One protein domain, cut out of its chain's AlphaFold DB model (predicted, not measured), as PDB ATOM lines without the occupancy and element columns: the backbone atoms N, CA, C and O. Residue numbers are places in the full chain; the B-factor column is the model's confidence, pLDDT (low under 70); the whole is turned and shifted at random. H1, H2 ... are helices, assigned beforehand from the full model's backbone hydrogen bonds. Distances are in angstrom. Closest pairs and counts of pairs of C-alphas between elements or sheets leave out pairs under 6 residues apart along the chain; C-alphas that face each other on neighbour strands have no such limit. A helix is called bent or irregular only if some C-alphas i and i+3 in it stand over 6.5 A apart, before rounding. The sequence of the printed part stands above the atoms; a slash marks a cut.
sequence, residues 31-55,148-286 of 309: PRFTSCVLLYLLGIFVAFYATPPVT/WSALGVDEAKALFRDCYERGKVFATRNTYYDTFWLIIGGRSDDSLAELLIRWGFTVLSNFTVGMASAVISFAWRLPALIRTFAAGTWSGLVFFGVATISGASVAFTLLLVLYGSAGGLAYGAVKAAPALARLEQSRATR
ATOM      1  N   PRO A  31     -36.631 -32.106  11.710       84.62
ATOM      2  CA  PRO A  31     -36.556 -30.656  11.513       84.62
ATOM      3  C   PRO A  31     -37.200 -29.846  12.646       84.62
ATOM      4  O   PRO A  31     -36.707 -28.784  13.000       84.62
ATOM      5  N   ARG A  32     -38.268 -30.350  13.280       84.69
ATOM      6  CA  ARG A  32     -38.934 -29.651  14.395       84.69
ATOM      7  C   ARG A  32     -38.055 -29.561  15.643       84.69
ATOM      8  O   ARG A  32     -37.971 -28.500  16.249       84.69
ATOM      9  N   PHE A  33     -37.403 -30.662  16.020       83.44
ATOM     10  CA  PHE A  33     -36.526 -30.689  17.191       83.44
ATOM     11  C   PHE A  33     -35.265 -29.861  16.938       83.44
ATOM     12  O   PHE A  33     -34.916 -29.024  17.766       83.44
ATOM     13  N   THR A  34     -34.659 -30.014  15.755       85.69
ATOM     14  CA  THR A  34     -33.527 -29.195  15.302       85.69
ATOM     15  C   THR A  34     -33.860 -27.705  15.372       85.69
ATOM     16  O   THR A  34     -33.106 -26.949  15.976       85.69
ATOM     17  N   SER A  35     -35.015 -27.281  14.851       87.12
ATOM     18  CA  SER A  35     -35.454 -25.883  14.932       87.12
ATOM     19  C   SER A  35     -35.648 -25.409  16.371       87.12
ATOM     20  O   SER A  35     -35.185 -24.326  16.706       87.12
ATOM     21  N   CYS A  36     -36.268 -26.200  17.252       89.25
ATOM     22  CA  CYS A  36     -36.414 -25.826  18.665       89.25
ATOM     23  C   CYS A  36     -35.060 -25.654  19.366       89.25
ATOM     24  O   CYS A  36     -34.876 -24.686  20.098       89.25
ATOM     25  N   VAL A  37     -34.110 -26.563  19.126       89.12
ATOM     26  CA  VAL A  37     -32.757 -26.477  19.694       89.12
ATOM     27  C   VAL A  37     -32.016 -25.259  19.146       89.12
ATOM     28  O   VAL A  37     -31.424 -24.514  19.920       89.12
ATOM     29  N   LEU A  38     -32.091 -25.002  17.838       91.50
ATOM     30  CA  LEU A  38     -31.482 -23.820  17.223       91.50
ATOM     31  C   LEU A  38     -32.080 -22.520  17.767       91.50
ATOM     32  O   LEU A  38     -31.333 -21.612  18.113       91.50
ATOM     33  N   LEU A  39     -33.406 -22.437  17.895       93.19
ATOM     34  CA  LEU A  39     -34.085 -21.276  18.473       93.19
ATOM     35  C   LEU A  39     -33.721 -21.079  19.946       93.19
ATOM     36  O   LEU A  39     -33.512 -19.945  20.369       93.19
ATOM     37  N   TYR A  40     -33.600 -22.166  20.708       93.81
ATOM     38  CA  TYR A  40     -33.140 -22.121  22.091       93.81
ATOM     39  C   TYR A  40     -31.711 -21.571  22.193       93.81
ATOM     40  O   TYR A  40     -31.462 -20.618  22.933       93.81
ATOM     41  N   LEU A  41     -30.775 -22.117  21.412       94.00
ATOM     42  CA  LEU A  41     -29.383 -21.665  21.400       94.00
ATOM     43  C   LEU A  41     -29.263 -20.212  20.925       94.00
ATOM     44  O   LEU A  41     -28.550 -19.426  21.545       94.00
ATOM     45  N   LEU A  42     -30.010 -19.831  19.885       93.62
ATOM     46  CA  LEU A  42     -30.105 -18.449  19.418       93.62
ATOM     47  C   LEU A  42     -30.633 -17.528  20.524       93.62
ATOM     48  O   LEU A  42     -30.075 -16.458  20.754       93.62
ATOM     49  N   GLY A  43     -31.681 -17.941  21.236       93.12
ATOM     50  CA  GLY A  43     -32.265 -17.163  22.323       93.12
ATOM     51  C   GLY A  43     -31.289 -16.920  23.474       93.12
ATOM     52  O   GLY A  43     -31.233 -15.804  23.997       93.12
ATOM     53  N   ILE A  44     -30.487 -17.928  23.830       95.00
ATOM     54  CA  ILE A  44     -29.422 -17.814  24.838       95.00
ATOM     55  C   ILE A  44     -28.280 -16.928  24.349       95.00
ATOM     56  O   ILE A  44     -27.830 -16.053  25.090       95.00
ATOM     57  N   PHE A  45     -27.848 -17.099  23.099       93.12
ATOM     58  CA  PHE A  45     -26.835 -16.240  22.493       93.12
ATOM     59  C   PHE A  45     -27.268 -14.769  22.530       93.12
ATOM     60  O   PHE A  45     -26.519 -13.912  22.994       93.12
ATOM     61  N   VAL A  46     -28.510 -14.476  22.144       91.06
ATOM     62  CA  VAL A  46     -29.045 -13.110  22.173       91.06
ATOM     63  C   VAL A  46     -29.188 -12.566  23.597       91.06
ATOM     64  O   VAL A  46     -28.929 -11.388  23.828       91.06
ATOM     65  N   ALA A  47     -29.570 -13.402  24.566       89.50
ATOM     66  CA  ALA A  47     -29.754 -12.960  25.948       89.50
ATOM     67  C   ALA A  47     -28.449 -12.442  26.578       89.50
ATOM     68  O   ALA A  47     -28.463 -11.419  27.273       89.50
ATOM     69  N   PHE A  48     -27.342 -13.157  26.346       89.88
ATOM     70  CA  PHE A  48     -26.097 -12.978  27.101       89.88
ATOM     71  C   PHE A  48     -24.914 -12.465  26.278       89.88
ATOM     72  O   PHE A  48     -24.077 -11.763  26.834       89.88
ATOM     73  N   TYR A  49     -24.836 -12.793  24.988       86.69
ATOM     74  CA  TYR A  49     -23.640 -12.557  24.172       86.69
ATOM     75  C   TYR A  49     -23.838 -11.531  23.057       86.69
ATOM     76  O   TYR A  49     -22.872 -10.885  22.657       86.69
ATOM     77  N   ALA A  50     -25.058 -11.355  22.547       84.19
ATOM     78  CA  ALA A  50     -25.290 -10.399  21.472       84.19
ATOM     79  C   ALA A  50     -25.100  -8.955  21.957       84.19
ATOM     80  O   ALA A  50     -25.806  -8.475  22.849       84.19
ATOM     81  N   THR A  51     -24.170  -8.247  21.321       81.81
ATOM     82  CA  THR A  51     -24.044  -6.796  21.448       81.81
ATOM     83  C   THR A  51     -25.186  -6.111  20.694       81.81
ATOM     84  O   THR A  51     -25.557  -6.569  19.606       81.81
ATOM     85  N   PRO A  52     -25.752  -5.014  21.224       83.62
ATOM     86  CA  PRO A  52     -26.761  -4.248  20.504       83.62
ATOM     87  C   PRO A  52     -26.170  -3.745  19.175       83.62
ATOM     88  O   PRO A  52     -25.063  -3.206  19.173       83.62
ATOM     89  N   PRO A  53     -26.868  -3.917  18.040       79.00
ATOM     90  CA  PRO A  53     -26.318  -3.580  16.727       79.00
ATOM     91  C   PRO A  53     -26.203  -2.068  16.490       79.00
ATOM     92  O   PRO A  53     -25.485  -1.650  15.588       79.00
ATOM     93  N   VAL A  54     -26.900  -1.243  17.281       81.69
ATOM     94  CA  VAL A  54     -26.810   0.221  17.211       81.69
ATOM     95  C   VAL A  54     -25.977   0.726  18.385       81.69
ATOM     96  O   VAL A  54     -26.429   0.714  19.533       81.69
ATOM     97  N   THR A  55     -24.763   1.184  18.088       81.31
ATOM     98  CA  THR A  55     -23.885   1.849  19.054       81.31
ATOM     99  C   THR A  55     -24.362   3.276  19.294       81.31
ATOM    100  O   THR A  55     -24.557   4.046  18.351       81.31
ATOM    101  N   TRP A 148     -33.205  -1.042  18.809       92.19
ATOM    102  CA  TRP A 148     -32.050  -1.947  18.816       92.19
ATOM    103  C   TRP A 148     -30.812  -1.365  19.510       92.19
ATOM    104  O   TRP A 148     -29.741  -1.969  19.474       92.19
ATOM    105  N   SER A 149     -30.943  -0.186  20.119       91.69
ATOM    106  CA  SER A 149     -29.892   0.396  20.953       91.69
ATOM    107  C   SER A 149     -29.716  -0.383  22.256       91.69
ATOM    108  O   SER A 149     -30.596  -1.147  22.665       91.69
ATOM    109  N   ALA A 150     -28.598  -0.138  22.945       90.69
ATOM    110  CA  ALA A 150     -28.360  -0.671  24.286       90.69
ATOM    111  C   ALA A 150     -29.540  -0.387  25.233       90.69
ATOM    112  O   ALA A 150     -30.032  -1.306  25.882       90.69
ATOM    113  N   LEU A 151     -30.085   0.838  25.209       90.25
ATOM    114  CA  LEU A 151     -31.240   1.214  26.027       90.25
ATOM    115  C   LEU A 151     -32.475   0.351  25.724       90.25
ATOM    116  O   LEU A 151     -33.123  -0.143  26.643       90.25
ATOM    117  N   GLY A 152     -32.810   0.151  24.446       90.25
ATOM    118  CA  GLY A 152     -33.976  -0.649  24.057       90.25
ATOM    119  C   GLY A 152     -33.856  -2.117  24.468       90.25
ATOM    120  O   GLY A 152     -34.814  -2.708  24.978       90.25
ATOM    121  N   VAL A 153     -32.660  -2.689  24.319       92.56
ATOM    122  CA  VAL A 153     -32.355  -4.051  24.777       92.56
ATOM    123  C   VAL A 153     -32.420  -4.142  26.304       92.56
ATOM    124  O   VAL A 153     -33.012  -5.086  26.834       92.56
ATOM    125  N   ASP A 154     -31.876  -3.164  27.022       91.88
ATOM    126  CA  ASP A 154     -31.856  -3.156  28.485       91.88
ATOM    127  C   ASP A 154     -33.245  -2.973  29.092       91.88
ATOM    128  O   ASP A 154     -33.580  -3.657  30.064       91.88
ATOM    129  N   GLU A 155     -34.099  -2.138  28.494       93.75
ATOM    130  CA  GLU A 155     -35.496  -2.018  28.909       93.75
ATOM    131  C   GLU A 155     -36.279  -3.313  28.650       93.75
ATOM    132  O   GLU A 155     -37.078  -3.727  29.494       93.75
ATOM    133  N   ALA A 156     -36.027  -4.010  27.536       94.88
ATOM    134  CA  ALA A 156     -36.630  -5.319  27.283       94.88
ATOM    135  C   ALA A 156     -36.144  -6.375  28.295       94.88
ATOM    136  O   ALA A 156     -36.953  -7.135  28.835       94.88
ATOM    137  N   LYS A 157     -34.845  -6.385  28.629       94.56
ATOM    138  CA  LYS A 157     -34.279  -7.239  29.687       94.56
ATOM    139  C   LYS A 157     -34.860  -6.900  31.058       94.56
ATOM    140  O   LYS A 157     -35.130  -7.802  31.846       94.56
ATOM    141  N   ALA A 158     -35.044  -5.621  31.379       95.75
ATOM    142  CA  ALA A 158     -35.679  -5.179  32.620       95.75
ATOM    143  C   ALA A 158     -37.147  -5.619  32.681       95.75
ATOM    144  O   ALA A 158     -37.586  -6.158  33.695       95.75
ATOM    145  N   LEU A 159     -37.883  -5.488  31.573       96.38
ATOM    146  CA  LEU A 159     -39.259  -5.964  31.465       96.38
ATOM    147  C   LEU A 159     -39.354  -7.482  31.677       96.38
ATOM    148  O   LEU A 159     -40.252  -7.947  32.384       96.38
ATOM    149  N   PHE A 160     -38.436  -8.256  31.090       96.12
ATOM    150  CA  PHE A 160     -38.368  -9.699  31.317       96.12
ATOM    151  C   PHE A 160     -38.041 -10.023  32.778       96.12
ATOM    152  O   PHE A 160     -38.751 -10.828  33.377       96.12
ATOM    153  N   ARG A 161     -37.037  -9.364  33.376       96.19
ATOM    154  CA  ARG A 161     -36.670  -9.529  34.796       96.19
ATOM    155  C   ARG A 161     -37.857  -9.283  35.726       96.19
ATOM    156  O   ARG A 161     -38.144 -10.120  36.570       96.19
ATOM    157  N   ASP A 162     -38.609  -8.213  35.498       96.88
ATOM    158  CA  ASP A 162     -39.824  -7.884  36.253       96.88
ATOM    159  C   ASP A 162     -40.926  -8.961  36.087       96.88
ATOM    160  O   ASP A 162     -41.617  -9.336  37.036       96.88
ATOM    161  N   CYS A 163     -41.091  -9.535  34.888       96.06
ATOM    162  CA  CYS A 163     -42.010 -10.664  34.680       96.06
ATOM    163  C   CYS A 163     -41.526 -11.953  35.358       96.06
ATOM    164  O   CYS A 163     -42.331 -12.653  35.975       96.06
ATOM    165  N   TYR A 164     -40.228 -12.239  35.283       95.00
ATOM    166  CA  TYR A 164     -39.588 -13.367  35.945       95.00
ATOM    167  C   TYR A 164     -39.724 -13.283  37.467       95.00
ATOM    168  O   TYR A 164     -40.119 -14.257  38.104       95.00
ATOM    169  N   GLU A 165     -39.465 -12.119  38.060       95.94
ATOM    170  CA  GLU A 165     -39.600 -11.902  39.500       95.94
ATOM    171  C   GLU A 165     -41.033 -12.123  39.973       95.94
ATOM    172  O   GLU A 165     -41.239 -12.820  40.965       95.94
ATOM    173  N   ARG A 166     -42.030 -11.632  39.228       92.75
ATOM    174  CA  ARG A 166     -43.437 -11.937  39.518       92.75
ATOM    175  C   ARG A 166     -43.746 -13.431  39.426       92.75
ATOM    176  O   ARG A 166     -44.420 -13.953  40.310       92.75
ATOM    177  N   GLY A 167     -43.237 -14.118  38.402       92.31
ATOM    178  CA  GLY A 167     -43.394 -15.568  38.251       92.31
ATOM    179  C   GLY A 167     -42.758 -16.351  39.404       92.31
ATOM    180  O   GLY A 167     -43.368 -17.271  39.946       92.31
ATOM    181  N   LYS A 168     -41.568 -15.932  39.843       92.94
ATOM    182  CA  LYS A 168     -40.864 -16.481  41.007       92.94
ATOM    183  C   LYS A 168     -41.661 -16.264  42.293       92.94
ATOM    184  O   LYS A 168     -41.879 -17.223  43.022       92.94
ATOM    185  N   VAL A 169     -42.135 -15.041  42.548       93.50
ATOM    186  CA  VAL A 169     -42.945 -14.713  43.737       93.50
ATOM    187  C   VAL A 169     -44.241 -15.523  43.764       93.50
ATOM    188  O   VAL A 169     -44.633 -16.025  44.819       93.50
ATOM    189  N   PHE A 170     -44.897 -15.687  42.613       91.69
ATOM    190  CA  PHE A 170     -46.068 -16.551  42.479       91.69
ATOM    191  C   PHE A 170     -45.742 -18.001  42.856       91.69
ATOM    192  O   PHE A 170     -46.420 -18.574  43.707       91.69
ATOM    193  N   ALA A 171     -44.673 -18.564  42.283       90.56
ATOM    194  CA  ALA A 171     -44.252 -19.930  42.570       90.56
ATOM    195  C   ALA A 171     -43.933 -20.123  44.059       90.56
ATOM    196  O   ALA A 171     -44.461 -21.039  44.680       90.56
ATOM    197  N   THR A 172     -43.151 -19.221  44.663       90.94
ATOM    198  CA  THR A 172     -42.803 -19.299  46.090       90.94
ATOM    199  C   THR A 172     -44.023 -19.166  46.990       90.94
ATOM    200  O   THR A 172     -44.128 -19.876  47.986       90.94
ATOM    201  N   ARG A 173     -44.966 -18.281  46.641       91.75
ATOM    202  CA  ARG A 173     -46.196 -18.085  47.411       91.75
ATOM    203  C   ARG A 173     -47.074 -19.332  47.364       91.75
ATOM    204  O   ARG A 173     -47.546 -19.761  48.411       91.75
ATOM    205  N   ASN A 174     -47.275 -19.920  46.187       91.50
ATOM    206  CA  ASN A 174     -48.063 -21.145  46.061       91.50
ATOM    207  C   ASN A 174     -47.393 -22.311  46.779       91.50
ATOM    208  O   ASN A 174     -48.028 -22.953  47.606       91.50
ATOM    209  N   THR A 175     -46.089 -22.503  46.571       89.81
ATOM    210  CA  THR A 175     -45.316 -23.519  47.288       89.81
ATOM    211  C   THR A 175     -45.421 -23.347  48.798       89.81
ATOM    212  O   THR A 175     -45.569 -24.343  49.496       89.81
ATOM    213  N   TYR A 176     -45.381 -22.118  49.319       89.44
ATOM    214  CA  TYR A 176     -45.568 -21.866  50.746       89.44
ATOM    215  C   TYR A 176     -46.928 -22.377  51.242       89.44
ATOM    216  O   TYR A 176     -46.972 -23.119  52.221       89.44
ATOM    217  N   TYR A 177     -48.022 -22.042  50.549       88.88
ATOM    218  CA  TYR A 177     -49.355 -22.528  50.921       88.88
ATOM    219  C   TYR A 177     -49.477 -24.046  50.798       88.88
ATOM    220  O   TYR A 177     -50.003 -24.682  51.709       88.88
ATOM    221  N   ASP A 178     -48.953 -24.640  49.728       87.19
ATOM    222  CA  ASP A 178     -48.999 -26.090  49.542       87.19
ATOM    223  C   ASP A 178     -48.196 -26.815  50.629       87.19
ATOM    224  O   ASP A 178     -48.638 -27.831  51.157       87.19
ATOM    225  N   THR A 179     -47.040 -26.264  51.015       86.00
ATOM    226  CA  THR A 179     -46.205 -26.795  52.103       86.00
ATOM    227  C   THR A 179     -46.920 -26.687  53.445       86.00
ATOM    228  O   THR A 179     -46.924 -27.641  54.216       86.00
ATOM    229  N   PHE A 180     -47.559 -25.547  53.717       86.88
ATOM    230  CA  PHE A 180     -48.326 -25.328  54.941       86.88
ATOM    231  C   PHE A 180     -49.437 -26.375  55.105       86.88
ATOM    232  O   PHE A 180     -49.540 -27.006  56.156       86.88
ATOM    233  N   TRP A 181     -50.215 -26.629  54.049       83.50
ATOM    234  CA  TRP A 181     -51.264 -27.652  54.076       83.50
ATOM    235  C   TRP A 181     -50.718 -29.077  54.129       83.50
ATOM    236  O   TRP A 181     -51.317 -29.929  54.777       83.50
ATOM    237  N   LEU A 182     -49.581 -29.336  53.490       82.94
ATOM    238  CA  LEU A 182     -48.922 -30.640  53.510       82.94
ATOM    239  C   LEU A 182     -48.365 -30.991  54.900       82.94
ATOM    240  O   LEU A 182     -48.438 -32.149  55.293       82.94
ATOM    241  N   ILE A 183     -47.883 -30.008  55.666       81.69
ATOM    242  CA  ILE A 183     -47.453 -30.202  57.062       81.69
ATOM    243  C   ILE A 183     -48.661 -30.417  57.982       81.69
ATOM    244  O   ILE A 183     -48.646 -31.323  58.807       81.69
ATOM    245  N   ILE A 184     -49.718 -29.610  57.837       82.81
ATOM    246  CA  ILE A 184     -50.915 -29.700  58.697       82.81
ATOM    247  C   ILE A 184     -51.730 -30.967  58.419       82.81
ATOM    248  O   ILE A 184     -52.293 -31.553  59.338       82.81
ATOM    249  N   GLY A 185     -51.812 -31.383  57.156       73.19
ATOM    250  CA  GLY A 185     -52.519 -32.590  56.729       73.19
ATOM    251  C   GLY A 185     -51.651 -33.850  56.700       73.19
ATOM    252  O   GLY A 185     -52.131 -34.888  56.243       73.19
ATOM    253  N   GLY A 186     -50.387 -33.765  57.124       67.31
ATOM    254  CA  GLY A 186     -49.452 -34.887  57.120       67.31
ATOM    255  C   GLY A 186     -49.896 -35.988  58.082       67.31
ATOM    256  O   GLY A 186     -50.182 -35.729  59.250       67.31
ATOM    257  N   ARG A 187     -49.960 -37.229  57.590       61.75
ATOM    258  CA  ARG A 187     -50.138 -38.417  58.438       61.75
ATOM    259  C   ARG A 187     -48.820 -38.716  59.160       61.75
ATOM    260  O   ARG A 187     -47.753 -38.511  58.594       61.75
ATOM    261  N   SER A 188     -48.893 -39.219  60.392       59.94
ATOM    262  CA  SER A 188     -47.722 -39.529  61.234       59.94
ATOM    263  C   SER A 188     -46.776 -40.587  60.656       59.94
ATOM    264  O   SER A 188     -45.647 -40.698  61.126       59.94
ATOM    265  N   ASP A 189     -47.230 -41.352  59.663       64.75
ATOM    266  CA  ASP A 189     -46.571 -42.582  59.215       64.75
ATOM    267  C   ASP A 189     -45.805 -42.416  57.889       64.75
ATOM    268  O   ASP A 189     -45.159 -43.359  57.430       64.75
ATOM    269  N   ASP A 190     -45.842 -41.229  57.268       69.88
ATOM    270  CA  ASP A 190     -45.143 -40.984  56.004       69.88
ATOM    271  C   ASP A 190     -43.624 -40.878  56.235       69.88
ATOM    272  O   ASP A 190     -43.133 -40.130  57.086       69.88
ATOM    273  N   SER A 191     -42.848 -41.602  55.424       80.88
ATOM    274  CA  SER A 191     -41.390 -41.467  55.402       80.88
ATOM    275  C   SER A 191     -40.998 -40.034  55.036       80.88
ATOM    276  O   SER A 191     -41.491 -39.476  54.053       80.88
ATOM    277  N   LEU A 192     -40.036 -39.449  55.763       79.62
ATOM    278  CA  LEU A 192     -39.492 -38.115  55.464       79.62
ATOM    279  C   LEU A 192     -39.052 -37.987  53.993       79.62
ATOM    280  O   LEU A 192     -39.192 -36.925  53.391       79.62
ATOM    281  N   ALA A 193     -38.552 -39.072  53.394       79.88
ATOM    282  CA  ALA A 193     -38.158 -39.090  51.989       79.88
ATOM    283  C   ALA A 193     -39.360 -38.946  51.039       79.88
ATOM    284  O   ALA A 193     -39.278 -38.206  50.060       79.88
ATOM    285  N   GLU A 194     -40.481 -39.606  51.333       81.62
ATOM    286  CA  GLU A 194     -41.713 -39.497  50.546       81.62
ATOM    287  C   GLU A 194     -42.298 -38.083  50.635       81.62
ATOM    288  O   GLU A 194     -42.632 -37.480  49.610       81.62
ATOM    289  N   LEU A 195     -42.305 -37.509  51.843       82.94
ATOM    290  CA  LEU A 195     -42.721 -36.129  52.085       82.94
ATOM    291  C   LEU A 195     -41.883 -35.132  51.267       82.94
ATOM    292  O   LEU A 195     -42.434 -34.260  50.594       82.94
ATOM    293  N   LEU A 196     -40.553 -35.284  51.282       82.81
ATOM    294  CA  LEU A 196     -39.622 -34.418  50.551       82.81
ATOM    295  C   LEU A 196     -39.745 -34.563  49.032       82.81
ATOM    296  O   LEU A 196     -39.674 -33.560  48.324       82.81
ATOM    297  N   ILE A 197     -39.950 -35.779  48.520       84.69
ATOM    298  CA  ILE A 197     -40.159 -36.012  47.084       84.69
ATOM    299  C   ILE A 197     -41.460 -35.346  46.631       84.69
ATOM    300  O   ILE A 197     -41.464 -34.608  45.643       84.69
ATOM    301  N   ARG A 198     -42.556 -35.558  47.368       84.19
ATOM    302  CA  ARG A 198     -43.857 -34.953  47.062       84.19
ATOM    303  C   ARG A 198     -43.787 -33.429  47.115       84.19
ATOM    304  O   ARG A 198     -44.248 -32.765  46.188       84.19
ATOM    305  N   TRP A 199     -43.153 -32.880  48.150       86.62
ATOM    306  CA  TRP A 199     -42.890 -31.447  48.261       86.62
ATOM    307  C   TRP A 199     -42.044 -30.926  47.091       86.62
ATOM    308  O   TRP A 199     -42.398 -29.923  46.473       86.62
ATOM    309  N   GLY A 200     -40.983 -31.646  46.718       87.25
ATOM    310  CA  GLY A 200     -40.130 -31.318  45.580       87.25
ATOM    311  C   GLY A 200     -40.899 -31.248  44.258       87.25
ATOM    312  O   GLY A 200     -40.745 -30.281  43.512       87.25
ATOM    313  N   PHE A 201     -41.788 -32.206  43.979       87.62
ATOM    314  CA  PHE A 201     -42.649 -32.162  42.789       87.62
ATOM    315  C   PHE A 201     -43.603 -30.965  42.788       87.62
ATOM    316  O   PHE A 201     -43.805 -30.349  41.737       87.62
ATOM    317  N   THR A 202     -44.155 -30.602  43.946       88.44
ATOM    318  CA  THR A 202     -44.991 -29.404  44.088       88.44
ATOM    319  C   THR A 202     -44.194 -28.132  43.800       88.44
ATOM    320  O   THR A 202     -44.633 -27.299  43.008       88.44
ATOM    321  N   VAL A 203     -42.986 -28.003  44.365       90.06
ATOM    322  CA  VAL A 203     -42.068 -26.881  44.095       90.06
ATOM    323  C   VAL A 203     -41.769 -26.778  42.598       90.06
ATOM    324  O   VAL A 203     -41.922 -25.704  42.015       90.06
ATOM    325  N   LEU A 204     -41.396 -27.892  41.961       91.44
ATOM    326  CA  LEU A 204     -41.076 -27.943  40.531       91.44
ATOM    327  C   LEU A 204     -42.273 -27.553  39.658       91.44
ATOM    328  O   LEU A 204     -42.126 -26.774  38.717       91.44
ATOM    329  N   SER A 205     -43.463 -28.054  39.982       91.75
ATOM    330  CA  SER A 205     -44.687 -27.762  39.227       91.75
ATOM    331  C   SER A 205     -45.068 -26.285  39.335       91.75
ATOM    332  O   SER A 205     -45.298 -25.628  38.318       91.75
ATOM    333  N   ASN A 206     -45.048 -25.730  40.550       93.50
ATOM    334  CA  ASN A 206     -45.346 -24.319  40.789       93.50
ATOM    335  C   ASN A 206     -44.339 -23.398  40.101       93.50
ATOM    336  O   ASN A 206     -44.729 -22.390  39.510       93.50
ATOM    337  N   PHE A 207     -43.052 -23.751  40.129       93.44
ATOM    338  CA  PHE A 207     -42.021 -22.974  39.450       93.44
ATOM    339  C   PHE A 207     -42.159 -23.043  37.926       93.44
ATOM    340  O   PHE A 207     -42.025 -22.017  37.266       93.44
ATOM    341  N   THR A 208     -42.530 -24.195  37.361       94.62
ATOM    342  CA  THR A 208     -42.837 -24.329  35.926       94.62
ATOM    343  C   THR A 208     -43.999 -23.440  35.503       94.62
ATOM    344  O   THR A 208     -43.879 -22.708  34.519       94.62
ATOM    345  N   VAL A 209     -45.094 -23.421  36.270       95.19
ATOM    346  CA  VAL A 209     -46.221 -22.508  36.012       95.19
ATOM    347  C   VAL A 209     -45.781 -21.047  36.160       95.19
ATOM    348  O   VAL A 209     -46.106 -20.217  35.308       95.19
ATOM    349  N   GLY A 210     -44.987 -20.731  37.187       94.19
ATOM    350  CA  GLY A 210     -44.407 -19.405  37.399       94.19
ATOM    351  C   GLY A 210     -43.578 -18.930  36.201       94.19
ATOM    352  O   GLY A 210     -43.819 -17.840  35.684       94.19
ATOM    353  N   MET A 211     -42.667 -19.762  35.698       95.44
ATOM    354  CA  MET A 211     -41.827 -19.445  34.540       95.44
ATOM    355  C   MET A 211     -42.630 -19.339  33.240       95.44
ATOM    356  O   MET A 211     -42.431 -18.396  32.475       95.44
ATOM    357  N   ALA A 212     -43.587 -20.240  33.005       95.25
ATOM    358  CA  ALA A 212     -44.467 -20.167  31.838       95.25
ATOM    359  C   ALA A 212     -45.302 -18.876  31.847       95.25
ATOM    360  O   ALA A 212     -45.370 -18.162  30.844       95.25
ATOM    361  N   SER A 213     -45.873 -18.523  33.004       95.25
ATOM    362  CA  SER A 213     -46.626 -17.278  33.166       95.25
ATOM    363  C   SER A 213     -45.752 -16.036  32.967       95.25
ATOM    364  O   SER A 213     -46.224 -15.056  32.385       95.25
ATOM    365  N   ALA A 214     -44.475 -16.078  33.367       96.00
ATOM    366  CA  ALA A 214     -43.525 -14.993  33.145       96.00
ATOM    367  C   ALA A 214     -43.262 -14.763  31.649       96.00
ATOM    368  O   ALA A 214     -43.313 -13.617  31.203       96.00
ATOM    369  N   VAL A 215     -43.056 -15.829  30.867       96.44
ATOM    370  CA  VAL A 215     -42.848 -15.741  29.409       96.44
ATOM    371  C   VAL A 215     -44.093 -15.197  28.706       96.44
ATOM    372  O   VAL A 215     -43.987 -14.273  27.902       96.44
ATOM    373  N   ILE A 216     -45.280 -15.711  29.045       96.62
ATOM    374  CA  ILE A 216     -46.546 -15.242  28.459       96.62
ATOM    375  C   ILE A 216     -46.785 -13.767  28.807       96.62
ATOM    376  O   ILE A 216     -47.098 -12.961  27.931       96.62
ATOM    377  N   SER A 217     -46.585 -13.387  30.072       96.19
ATOM    378  CA  SER A 217     -46.746 -12.000  30.526       96.19
ATOM    379  C   SER A 217     -45.749 -11.062  29.851       96.19
ATOM    380  O   SER A 217     -46.109  -9.947  29.472       96.19
ATOM    381  N   PHE A 218     -44.505 -11.508  29.677       97.56
ATOM    382  CA  PHE A 218     -43.483 -10.764  28.954       97.56
ATOM    383  C   PHE A 218     -43.905 -10.529  27.500       97.56
ATOM    384  O   PHE A 218     -43.951  -9.378  27.069       97.56
ATOM    385  N   ALA A 219     -44.320 -11.582  26.788       97.06
ATOM    386  CA  ALA A 219     -44.825 -11.476  25.420       97.06
ATOM    387  C   ALA A 219     -46.043 -10.538  25.322       97.06
ATOM    388  O   ALA A 219     -46.166  -9.779  24.368       97.06
ATOM    389  N   TRP A 220     -46.923 -10.509  26.325       97.06
ATOM    390  CA  TRP A 220     -48.078  -9.604  26.318       97.06
ATOM    391  C   TRP A 220     -47.713  -8.131  26.543       97.06
ATOM    392  O   TRP A 220     -48.365  -7.233  26.009       97.06
ATOM    393  N   ARG A 221     -46.677  -7.859  27.344       96.00
ATOM    394  CA  ARG A 221     -46.257  -6.490  27.697       96.00
ATOM    395  C   ARG A 221     -45.258  -5.898  26.707       96.00
ATOM    396  O   ARG A 221     -45.209  -4.679  26.544       96.00
ATOM    397  N   LEU A 222     -44.493  -6.741  26.023       95.75
ATOM    398  CA  LEU A 222     -43.450  -6.329  25.091       95.75
ATOM    399  C   LEU A 222     -43.953  -5.422  23.944       95.75
ATOM    400  O   LEU A 222     -43.287  -4.424  23.666       95.75
ATOM    401  N   PRO A 223     -45.132  -5.640  23.322       95.25
ATOM    402  CA  PRO A 223     -45.654  -4.738  22.295       95.25
ATOM    403  C   PRO A 223     -45.880  -3.307  22.792       95.25
ATOM    404  O   PRO A 223     -45.686  -2.355  22.038       95.25
ATOM    405  N   ALA A 224     -46.278  -3.134  24.057       92.88
ATOM    406  CA  ALA A 224     -46.427  -1.806  24.644       92.88
ATOM    407  C   ALA A 224     -45.066  -1.108  24.764       92.88
ATOM    408  O   ALA A 224     -44.957   0.055  24.383       92.88
ATOM    409  N   LEU A 225     -44.026  -1.833  25.192       93.75
ATOM    410  CA  LEU A 225     -42.652  -1.330  25.261       93.75
ATOM    411  C   LEU A 225     -42.114  -0.949  23.875       93.75
ATOM    412  O   LEU A 225     -41.635   0.166  23.697       93.75
ATOM    413  N   ILE A 226     -42.290  -1.806  22.866       94.12
ATOM    414  CA  ILE A 226     -41.865  -1.539  21.479       94.12
ATOM    415  C   ILE A 226     -42.491  -0.243  20.941       94.12
ATOM    416  O   ILE A 226     -41.808   0.571  20.317       94.12
ATOM    417  N   ARG A 227     -43.779   0.004  21.226       91.94
ATOM    418  CA  ARG A 227     -44.467   1.242  20.817       91.94
ATOM    419  C   ARG A 227     -43.864   2.504  21.446       91.94
ATOM    420  O   ARG A 227     -43.987   3.575  20.853       91.94
ATOM    421  N   THR A 228     -43.188   2.401  22.595       91.31
ATOM    422  CA  THR A 228     -42.505   3.550  23.225       91.31
ATOM    423  C   THR A 228     -41.241   3.990  22.489       91.31
ATOM    424  O   THR A 228     -40.818   5.123  22.673       91.31
ATOM    425  N   PHE A 229     -40.676   3.153  21.614       90.19
ATOM    426  CA  PHE A 229     -39.518   3.503  20.781       90.19
ATOM    427  C   PHE A 229     -39.909   4.029  19.392       90.19
ATOM    428  O   PHE A 229     -39.034   4.328  18.585       90.19
ATOM    429  N   ALA A 230     -41.213   4.122  19.090       82.31
ATOM    430  CA  ALA A 230     -41.733   4.508  17.773       82.31
ATOM    431  C   ALA A 230     -41.087   3.724  16.607       82.31
ATOM    432  O   ALA A 230     -40.881   4.261  15.518       82.31
ATOM    433  N   ALA A 231     -40.747   2.453  16.845       79.88
ATOM    434  CA  ALA A 231     -40.122   1.599  15.845       79.88
ATOM    435  C   ALA A 231     -41.080   1.323  14.677       79.88
ATOM    436  O   ALA A 231     -42.291   1.185  14.872       79.88
ATOM    437  N   GLY A 232     -40.532   1.189  13.466       87.62
ATOM    438  CA  GLY A 232     -41.305   0.730  12.312       87.62
ATOM    439  C   GLY A 232     -41.898  -0.661  12.559       87.62
ATOM    440  O   GLY A 232     -41.296  -1.479  13.258       87.62
ATOM    441  N   THR A 233     -43.058  -0.947  11.962       88.44
ATOM    442  CA  THR A 233     -43.825  -2.188  12.187       88.44
ATOM    443  C   THR A 233     -42.973  -3.448  12.017       88.44
ATOM    444  O   THR A 233     -43.042  -4.355  12.843       88.44
ATOM    445  N   TRP A 234     -42.114  -3.478  10.993       91.75
ATOM    446  CA  TRP A 234     -41.253  -4.627  10.708       91.75
ATOM    447  C   TRP A 234     -40.135  -4.806  11.737       91.75
ATOM    448  O   TRP A 234     -39.944  -5.896  12.270       91.75
ATOM    449  N   SER A 235     -39.450  -3.715  12.092       91.25
ATOM    450  CA  SER A 235     -38.421  -3.731  13.137       91.25
ATOM    451  C   SER A 235     -39.001  -4.157  14.485       91.25
ATOM    452  O   SER A 235     -38.367  -4.916  15.213       91.25
ATOM    453  N   GLY A 236     -40.207  -3.687  14.816       92.69
ATOM    454  CA  GLY A 236     -40.910  -4.088  16.030       92.69
ATOM    455  C   GLY A 236     -41.260  -5.575  16.038       92.69
ATOM    456  O   GLY A 236     -41.065  -6.235  17.054       92.69
ATOM    457  N   LEU A 237     -41.724  -6.122  14.909       94.69
ATOM    458  CA  LEU A 237     -42.071  -7.539  14.788       94.69
ATOM    459  C   LEU A 237     -40.845  -8.452  14.940       94.69
ATOM    460  O   LEU A 237     -40.894  -9.431  15.685       94.69
ATOM    461  N   VAL A 238     -39.735  -8.112  14.280       94.50
ATOM    462  CA  VAL A 238     -38.481  -8.873  14.387       94.50
ATOM    463  C   VAL A 238     -37.943  -8.816  15.817       94.50
ATOM    464  O   VAL A 238     -37.621  -9.857  16.391       94.50
ATOM    465  N   PHE A 239     -37.921  -7.628  16.429       94.69
ATOM    466  CA  PHE A 239     -37.502  -7.469  17.822       94.69
ATOM    467  C   PHE A 239     -38.391  -8.269  18.778       94.69
ATOM    468  O   PHE A 239     -37.886  -8.946  19.668       94.69
ATOM    469  N   PHE A 240     -39.712  -8.245  18.568       96.31
ATOM    470  CA  PHE A 240     -40.664  -9.025  19.352       96.31
ATOM    471  C   PHE A 240     -40.356 -10.523  19.304       96.31
ATOM    472  O   PHE A 240     -40.311 -11.171  20.352       96.31
ATOM    473  N   GLY A 241     -40.120 -11.071  18.108       95.75
ATOM    474  CA  GLY A 241     -39.794 -12.486  17.938       95.75
ATOM    475  C   GLY A 241     -38.494 -12.852  18.647       95.75
ATOM    476  O   GLY A 241     -38.482 -13.745  19.492       95.75
ATOM    477  N   VAL A 242     -37.422 -12.106  18.367       94.81
ATOM    478  CA  VAL A 242     -36.092 -12.331  18.952       94.81
ATOM    479  C   VAL A 242     -36.125 -12.235  20.480       94.81
ATOM    480  O   VAL A 242     -35.657 -13.145  21.165       94.81
ATOM    481  N   ALA A 243     -36.725 -11.180  21.032       95.56
ATOM    482  CA  ALA A 243     -36.809 -10.979  22.474       95.56
ATOM    483  C   ALA A 243     -37.674 -12.050  23.158       95.56
ATOM    484  O   ALA A 243     -37.309 -12.536  24.227       95.56
ATOM    485  N   THR A 244     -38.790 -12.464  22.545       96.25
ATOM    486  CA  THR A 244     -39.664 -13.514  23.099       96.25
ATOM    487  C   THR A 244     -38.968 -14.873  23.113       96.25
ATOM    488  O   THR A 244     -39.000 -15.562  24.133       96.25
ATOM    489  N   ILE A 245     -38.289 -15.239  22.022       96.25
ATOM    490  CA  ILE A 245     -37.488 -16.471  21.936       96.25
ATOM    491  C   ILE A 245     -36.361 -16.444  22.974       96.25
ATOM    492  O   ILE A 245     -36.140 -17.431  23.676       96.25
ATOM    493  N   SER A 246     -35.686 -15.304  23.124       96.12
ATOM    494  CA  SER A 246     -34.639 -15.111  24.128       96.12
ATOM    495  C   SER A 246     -35.169 -15.286  25.556       96.12
ATOM    496  O   SER A 246     -34.658 -16.123  26.303       96.12
ATOM    497  N   GLY A 247     -36.262 -14.606  25.913       95.44
ATOM    498  CA  GLY A 247     -36.900 -14.730  27.227       95.44
ATOM    499  C   GLY A 247     -37.399 -16.149  27.527       95.44
ATOM    500  O   GLY A 247     -37.189 -16.660  28.628       95.44
ATOM    501  N   ALA A 248     -37.998 -16.827  26.543       95.88
ATOM    502  CA  ALA A 248     -38.414 -18.224  26.672       95.88
ATOM    503  C   ALA A 248     -37.220 -19.165  26.897       95.88
ATOM    504  O   ALA A 248     -37.293 -20.066  27.733       95.88
ATOM    505  N   SER A 249     -36.106 -18.927  26.205       96.75
ATOM    506  CA  SER A 249     -34.886 -19.730  26.335       96.75
ATOM    507  C   SER A 249     -34.242 -19.562  27.708       96.75
ATOM    508  O   SER A 249     -33.849 -20.548  28.334       96.75
ATOM    509  N   VAL A 250     -34.195 -18.332  28.232       95.50
ATOM    510  CA  VAL A 250     -33.718 -18.066  29.597       95.50
ATOM    511  C   VAL A 250     -34.614 -18.759  30.624       95.50
ATOM    512  O   VAL A 250     -34.107 -19.467  31.491       95.50
ATOM    513  N   ALA A 251     -35.940 -18.633  30.502       94.31
ATOM    514  CA  ALA A 251     -36.878 -19.311  31.398       94.31
ATOM    515  C   ALA A 251     -36.711 -20.841  31.359       94.31
ATOM    516  O   ALA A 251     -36.664 -21.489  32.404       94.31
ATOM    517  N   PHE A 252     -36.553 -21.415  30.164       94.75
ATOM    518  CA  PHE A 252     -36.296 -22.842  29.992       94.75
ATOM    519  C   PHE A 252     -34.963 -23.273  30.618       94.75
ATOM    520  O   PHE A 252     -34.911 -24.299  31.289       94.75
ATOM    521  N   THR A 253     -33.905 -22.470  30.481       94.81
ATOM    522  CA  THR A 253     -32.601 -22.740  31.112       94.81
ATOM    523  C   THR A 253     -32.710 -22.763  32.631       94.81
ATOM    524  O   THR A 253     -32.175 -23.659  33.278       94.81
ATOM    525  N   LEU A 254     -33.445 -21.814  33.215       92.62
ATOM    526  CA  LEU A 254     -33.673 -21.773  34.660       92.62
ATOM    527  C   LEU A 254     -34.449 -23.004  35.143       92.62
ATOM    528  O   LEU A 254     -34.112 -23.566  36.184       92.62
ATOM    529  N   LEU A 255     -35.432 -23.470  34.366       92.81
ATOM    530  CA  LEU A 255     -36.110 -24.736  34.641       92.81
ATOM    531  C   LEU A 255     -35.148 -25.917  34.540       92.81
ATOM    532  O   LEU A 255     -35.113 -26.729  35.456       92.81
ATOM    533  N   LEU A 256     -34.326 -26.007  33.493       91.62
ATOM    534  CA  LEU A 256     -33.333 -27.077  33.363       91.62
ATOM    535  C   LEU A 256     -32.378 -27.129  34.558       91.62
ATOM    536  O   LEU A 256     -32.103 -28.215  35.058       91.62
ATOM    537  N   VAL A 257     -31.910 -25.980  35.050       92.56
ATOM    538  CA  VAL A 257     -31.066 -25.908  36.253       92.56
ATOM    539  C   VAL A 257     -31.830 -26.389  37.490       92.56
ATOM    540  O   VAL A 257     -31.290 -27.137  38.307       92.56
ATOM    541  N   LEU A 258     -33.103 -26.021  37.626       90.00
ATOM    542  CA  LEU A 258     -33.929 -26.439  38.755       90.00
ATOM    543  C   LEU A 258     -34.239 -27.948  38.724       90.00
ATOM    544  O   LEU A 258     -34.019 -28.647  39.710       90.00
ATOM    545  N   TYR A 259     -34.685 -28.477  37.585       89.25
ATOM    546  CA  TYR A 259     -34.931 -29.910  37.397       89.25
ATOM    547  C   TYR A 259     -33.634 -30.722  37.485       89.25
ATOM    548  O   TYR A 259     -33.622 -31.805  38.068       89.25
ATOM    549  N   GLY A 260     -32.536 -30.189  36.948       87.62
ATOM    550  CA  GLY A 260     -31.210 -30.795  37.012       87.62
ATOM    551  C   GLY A 260     -30.679 -30.881  38.439       87.62
ATOM    552  O   GLY A 260     -30.170 -31.928  38.831       87.62
ATOM    553  N   SER A 261     -30.852 -29.829  39.244       86.69
ATOM    554  CA  SER A 261     -30.448 -29.849  40.655       86.69
ATOM    555  C   SER A 261     -31.305 -30.813  41.482       86.69
ATOM    556  O   SER A 261     -30.753 -31.633  42.213       86.69
ATOM    557  N   ALA A 262     -32.630 -30.815  41.303       84.94
ATOM    558  CA  ALA A 262     -33.521 -31.760  41.979       84.94
ATOM    559  C   ALA A 262     -33.221 -33.228  41.605       84.94
ATOM    560  O   ALA A 262     -33.082 -34.084  42.482       84.94
ATOM    561  N   GLY A 263     -33.063 -33.520  40.309       82.31
ATOM    562  CA  GLY A 263     -32.726 -34.859  39.822       82.31
ATOM    563  C   GLY A 263     -31.327 -35.315  40.247       82.31
ATOM    564  O   GLY A 263     -31.147 -36.469  40.635       82.31
ATOM    565  N   GLY A 264     -30.349 -34.405  40.232       82.62
ATOM    566  CA  GLY A 264     -28.981 -34.667  40.676       82.62
ATOM    567  C   GLY A 264     -28.901 -35.039  42.156       82.62
ATOM    568  O   GLY A 264     -28.227 -36.010  42.503       82.62
ATOM    569  N   LEU A 265     -29.642 -34.333  43.020       80.56
ATOM    570  CA  LEU A 265     -29.731 -34.653  44.448       80.56
ATOM    571  C   LEU A 265     -30.373 -36.026  44.688       80.56
ATOM    572  O   LEU A 265     -29.830 -36.827  45.449       80.56
ATOM    573  N   ALA A 266     -31.480 -36.333  44.007       79.25
ATOM    574  CA  ALA A 266     -32.150 -37.627  44.136       79.25
ATOM    575  C   ALA A 266     -31.253 -38.790  43.673       79.25
ATOM    576  O   ALA A 266     -31.100 -39.785  44.383       79.25
ATOM    577  N   TYR A 267     -30.604 -38.653  42.512       78.81
ATOM    578  CA  TYR A 267     -29.680 -39.663  41.994       78.81
ATOM    579  C   TYR A 267     -28.460 -39.855  42.909       78.81
ATOM    580  O   TYR A 267     -28.071 -40.989  43.198       78.81
ATOM    581  N   GLY A 268     -27.880 -38.757  43.406       81.19
ATOM    582  CA  GLY A 268     -26.768 -38.788  44.354       81.19
ATOM    583  C   GLY A 268     -27.127 -39.516  45.648       81.19
ATOM    584  O   GLY A 268     -26.364 -40.374  46.091       81.19
ATOM    585  N   ALA A 269     -28.312 -39.250  46.204       78.50
ATOM    586  CA  ALA A 269     -28.808 -39.923  47.402       78.50
ATOM    587  C   ALA A 269     -28.982 -41.435  47.188       78.50
ATOM    588  O   ALA A 269     -28.501 -42.220  48.001       78.50
ATOM    589  N   VAL A 270     -29.584 -41.862  46.071       80.88
ATOM    590  CA  VAL A 270     -29.754 -43.294  45.746       80.88
ATOM    591  C   VAL A 270     -28.404 -43.993  45.576       80.88
ATOM    592  O   VAL A 270     -28.205 -45.096  46.082       80.88
ATOM    593  N   LYS A 271     -27.445 -43.352  44.901       83.44
ATOM    594  CA  LYS A 271     -26.107 -43.922  44.696       83.44
ATOM    595  C   LYS A 271     -25.288 -43.981  45.991       83.44
ATOM    596  O   LYS A 271     -24.501 -44.908  46.172       83.44
ATOM    597  N   ALA A 272     -25.473 -43.015  46.890       80.38
ATOM    598  CA  ALA A 272     -24.807 -42.965  48.189       80.38
ATOM    599  C   ALA A 272     -25.500 -43.824  49.264       80.38
ATOM    600  O   ALA A 272     -24.852 -44.188  50.245       80.38
ATOM    601  N   ALA A 273     -26.771 -44.194  49.077       77.69
ATOM    602  CA  ALA A 273     -27.553 -45.004  50.012       77.69
ATOM    603  C   ALA A 273     -26.830 -46.274  50.510       77.69
ATOM    604  O   ALA A 273     -26.772 -46.462  51.724       77.69
ATOM    605  N   PRO A 274     -26.204 -47.121  49.664       79.62
ATOM    606  CA  PRO A 274     -25.478 -48.296  50.154       79.62
ATOM    607  C   PRO A 274     -24.225 -47.948  50.973       79.62
ATOM    608  O   PRO A 274     -23.861 -48.697  51.877       79.62
ATOM    609  N   ALA A 275     -23.560 -46.822  50.695       75.19
ATOM    610  CA  ALA A 275     -22.416 -46.365  51.486       75.19
ATOM    611  C   ALA A 275     -22.863 -45.820  52.853       75.19
ATOM    612  O   ALA A 275     -22.257 -46.143  53.874       75.19
ATOM    613  N   LEU A 276     -23.962 -45.063  52.882       73.44
ATOM    614  CA  LEU A 276     -24.577 -44.555  54.109       73.44
ATOM    615  C   LEU A 276     -25.132 -45.692  54.978       73.44
ATOM    616  O   LEU A 276     -24.849 -45.726  56.171       73.44
ATOM    617  N   ALA A 277     -25.802 -46.682  54.378       75.56
ATOM    618  CA  ALA A 277     -26.299 -47.863  55.084       75.56
ATOM    619  C   ALA A 277     -25.161 -48.667  55.734       75.56
ATOM    620  O   ALA A 277     -25.270 -49.083  56.883       75.56
ATOM    621  N   ARG A 278     -24.020 -48.827  55.047       75.88
ATOM    622  CA  ARG A 278     -22.824 -49.474  55.621       75.88
ATOM    623  C   ARG A 278     -22.245 -48.692  56.800       75.88
ATOM    624  O   ARG A 278     -21.810 -49.299  57.780       75.88
ATOM    625  N   LEU A 279     -22.229 -47.360  56.719       73.06
ATOM    626  CA  LEU A 279     -21.776 -46.498  57.813       73.06
ATOM    627  C   LEU A 279     -22.724 -46.574  59.014       73.06
ATOM    628  O   LEU A 279     -22.247 -46.690  60.141       73.06
ATOM    629  N   GLU A 280     -24.038 -46.573  58.795       73.81
ATOM    630  CA  GLU A 280     -25.041 -46.754  59.850       73.81
ATOM    631  C   GLU A 280     -24.940 -48.125  60.511       73.81
ATOM    632  O   GLU A 280     -24.935 -48.207  61.737       73.81
ATOM    633  N   GLN A 281     -24.764 -49.188  59.726       71.62
ATOM    634  CA  GLN A 281     -24.579 -50.543  60.238       71.62
ATOM    635  C   GLN A 281     -23.296 -50.634  61.080       71.62
ATOM    636  O   GLN A 281     -23.327 -51.132  62.202       71.62
ATOM    637  N   SER A 282     -22.203 -50.014  60.621       70.31
ATOM    638  CA  SER A 282     -20.948 -49.898  61.381       70.31
ATOM    639  C   SER A 282     -21.104 -49.084  62.675       70.31
ATOM    640  O   SER A 282     -20.460 -49.379  63.683       70.31
ATOM    641  N   ARG A 283     -21.974 -48.062  62.678       62.84
ATOM    642  CA  ARG A 283     -22.289 -47.228  63.851       62.84
ATOM    643  C   ARG A 283     -23.209 -47.946  64.840       62.84
ATOM    644  O   ARG A 283     -23.021 -47.798  66.044       62.84
ATOM    645  N   ALA A 284     -24.156 -48.743  64.348       62.41
ATOM    646  CA  ALA A 284     -25.047 -49.577  65.148       62.41
ATOM    647  C   ALA A 284     -24.271 -50.696  65.857       62.41
ATOM    648  O   ALA A 284     -24.493 -50.933  67.041       62.41
ATOM    649  N   THR A 285     -23.289 -51.307  65.185       62.12
ATOM    650  CA  THR A 285     -22.375 -52.278  65.810       62.12
ATOM    651  C   THR A 285     -21.413 -51.619  66.810       62.12
ATOM    652  O   THR A 285     -20.997 -52.262  67.770       62.12
ATOM    653  N   ARG A 286     -21.080 -50.329  66.633       55.25
ATOM    654  CA  ARG A 286     -20.207 -49.558  67.542       55.25
ATOM    655  C   ARG A 286     -20.923 -48.813  68.672       55.25
ATOM    656  O   ARG A 286     -20.219 -48.229  69.492       55.25
TER     657      ARG A 286
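Overview. This is residues 31 to 55 and 148 to 286 of the 309 residues of the protein "Hypothetical protein" of Micromonas pusilla (UniProt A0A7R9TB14). H2, H3 and H4a form an up-and-down bundle crossed by H1; residues 267 to 286 stick out. The class is all helix, 164 residues with four named helices. The loose whole, radius of gyration of the C-alphas 21.9 A, spans 76 by 33 by 31 A.

Along the chain. H1, residues 31 to 48, begins at (-36.556, -30.656, 11.513). H2 is residues 150 to 184; H3, 192 to 228, is only just irregular, C-alphas 220 and 223 being 6.8 A apart. H4, one helix by its hydrogen bonds, is bent, C-alphas 271 and 274 being 7.0 A apart: H4a is residues 233 to 271 and H4b is residues 274 to 286, with C-alpha 286 at (-20.207, -49.558, 67.542).

Arrangement. H2 and H3, a hairpin, are closest at C-alphas 167 and 210, 4.1 A. H3 and H4a, a hairpin, are closest at C-alphas 215 and 248, 5.8 A. H1 touches H4a about perpendicular, 83 degrees. In H1, H2, H4a and H4b every O i to N i+4 pair is within hydrogen-bond range; in H3 31 of 33 are.

Size, cuts and confidence. Residues 56 to 147 are cut out, C-alphas 55 and 148 9.0 A apart. pLDDT is under 70 at 186 to 190 and 283 to 286.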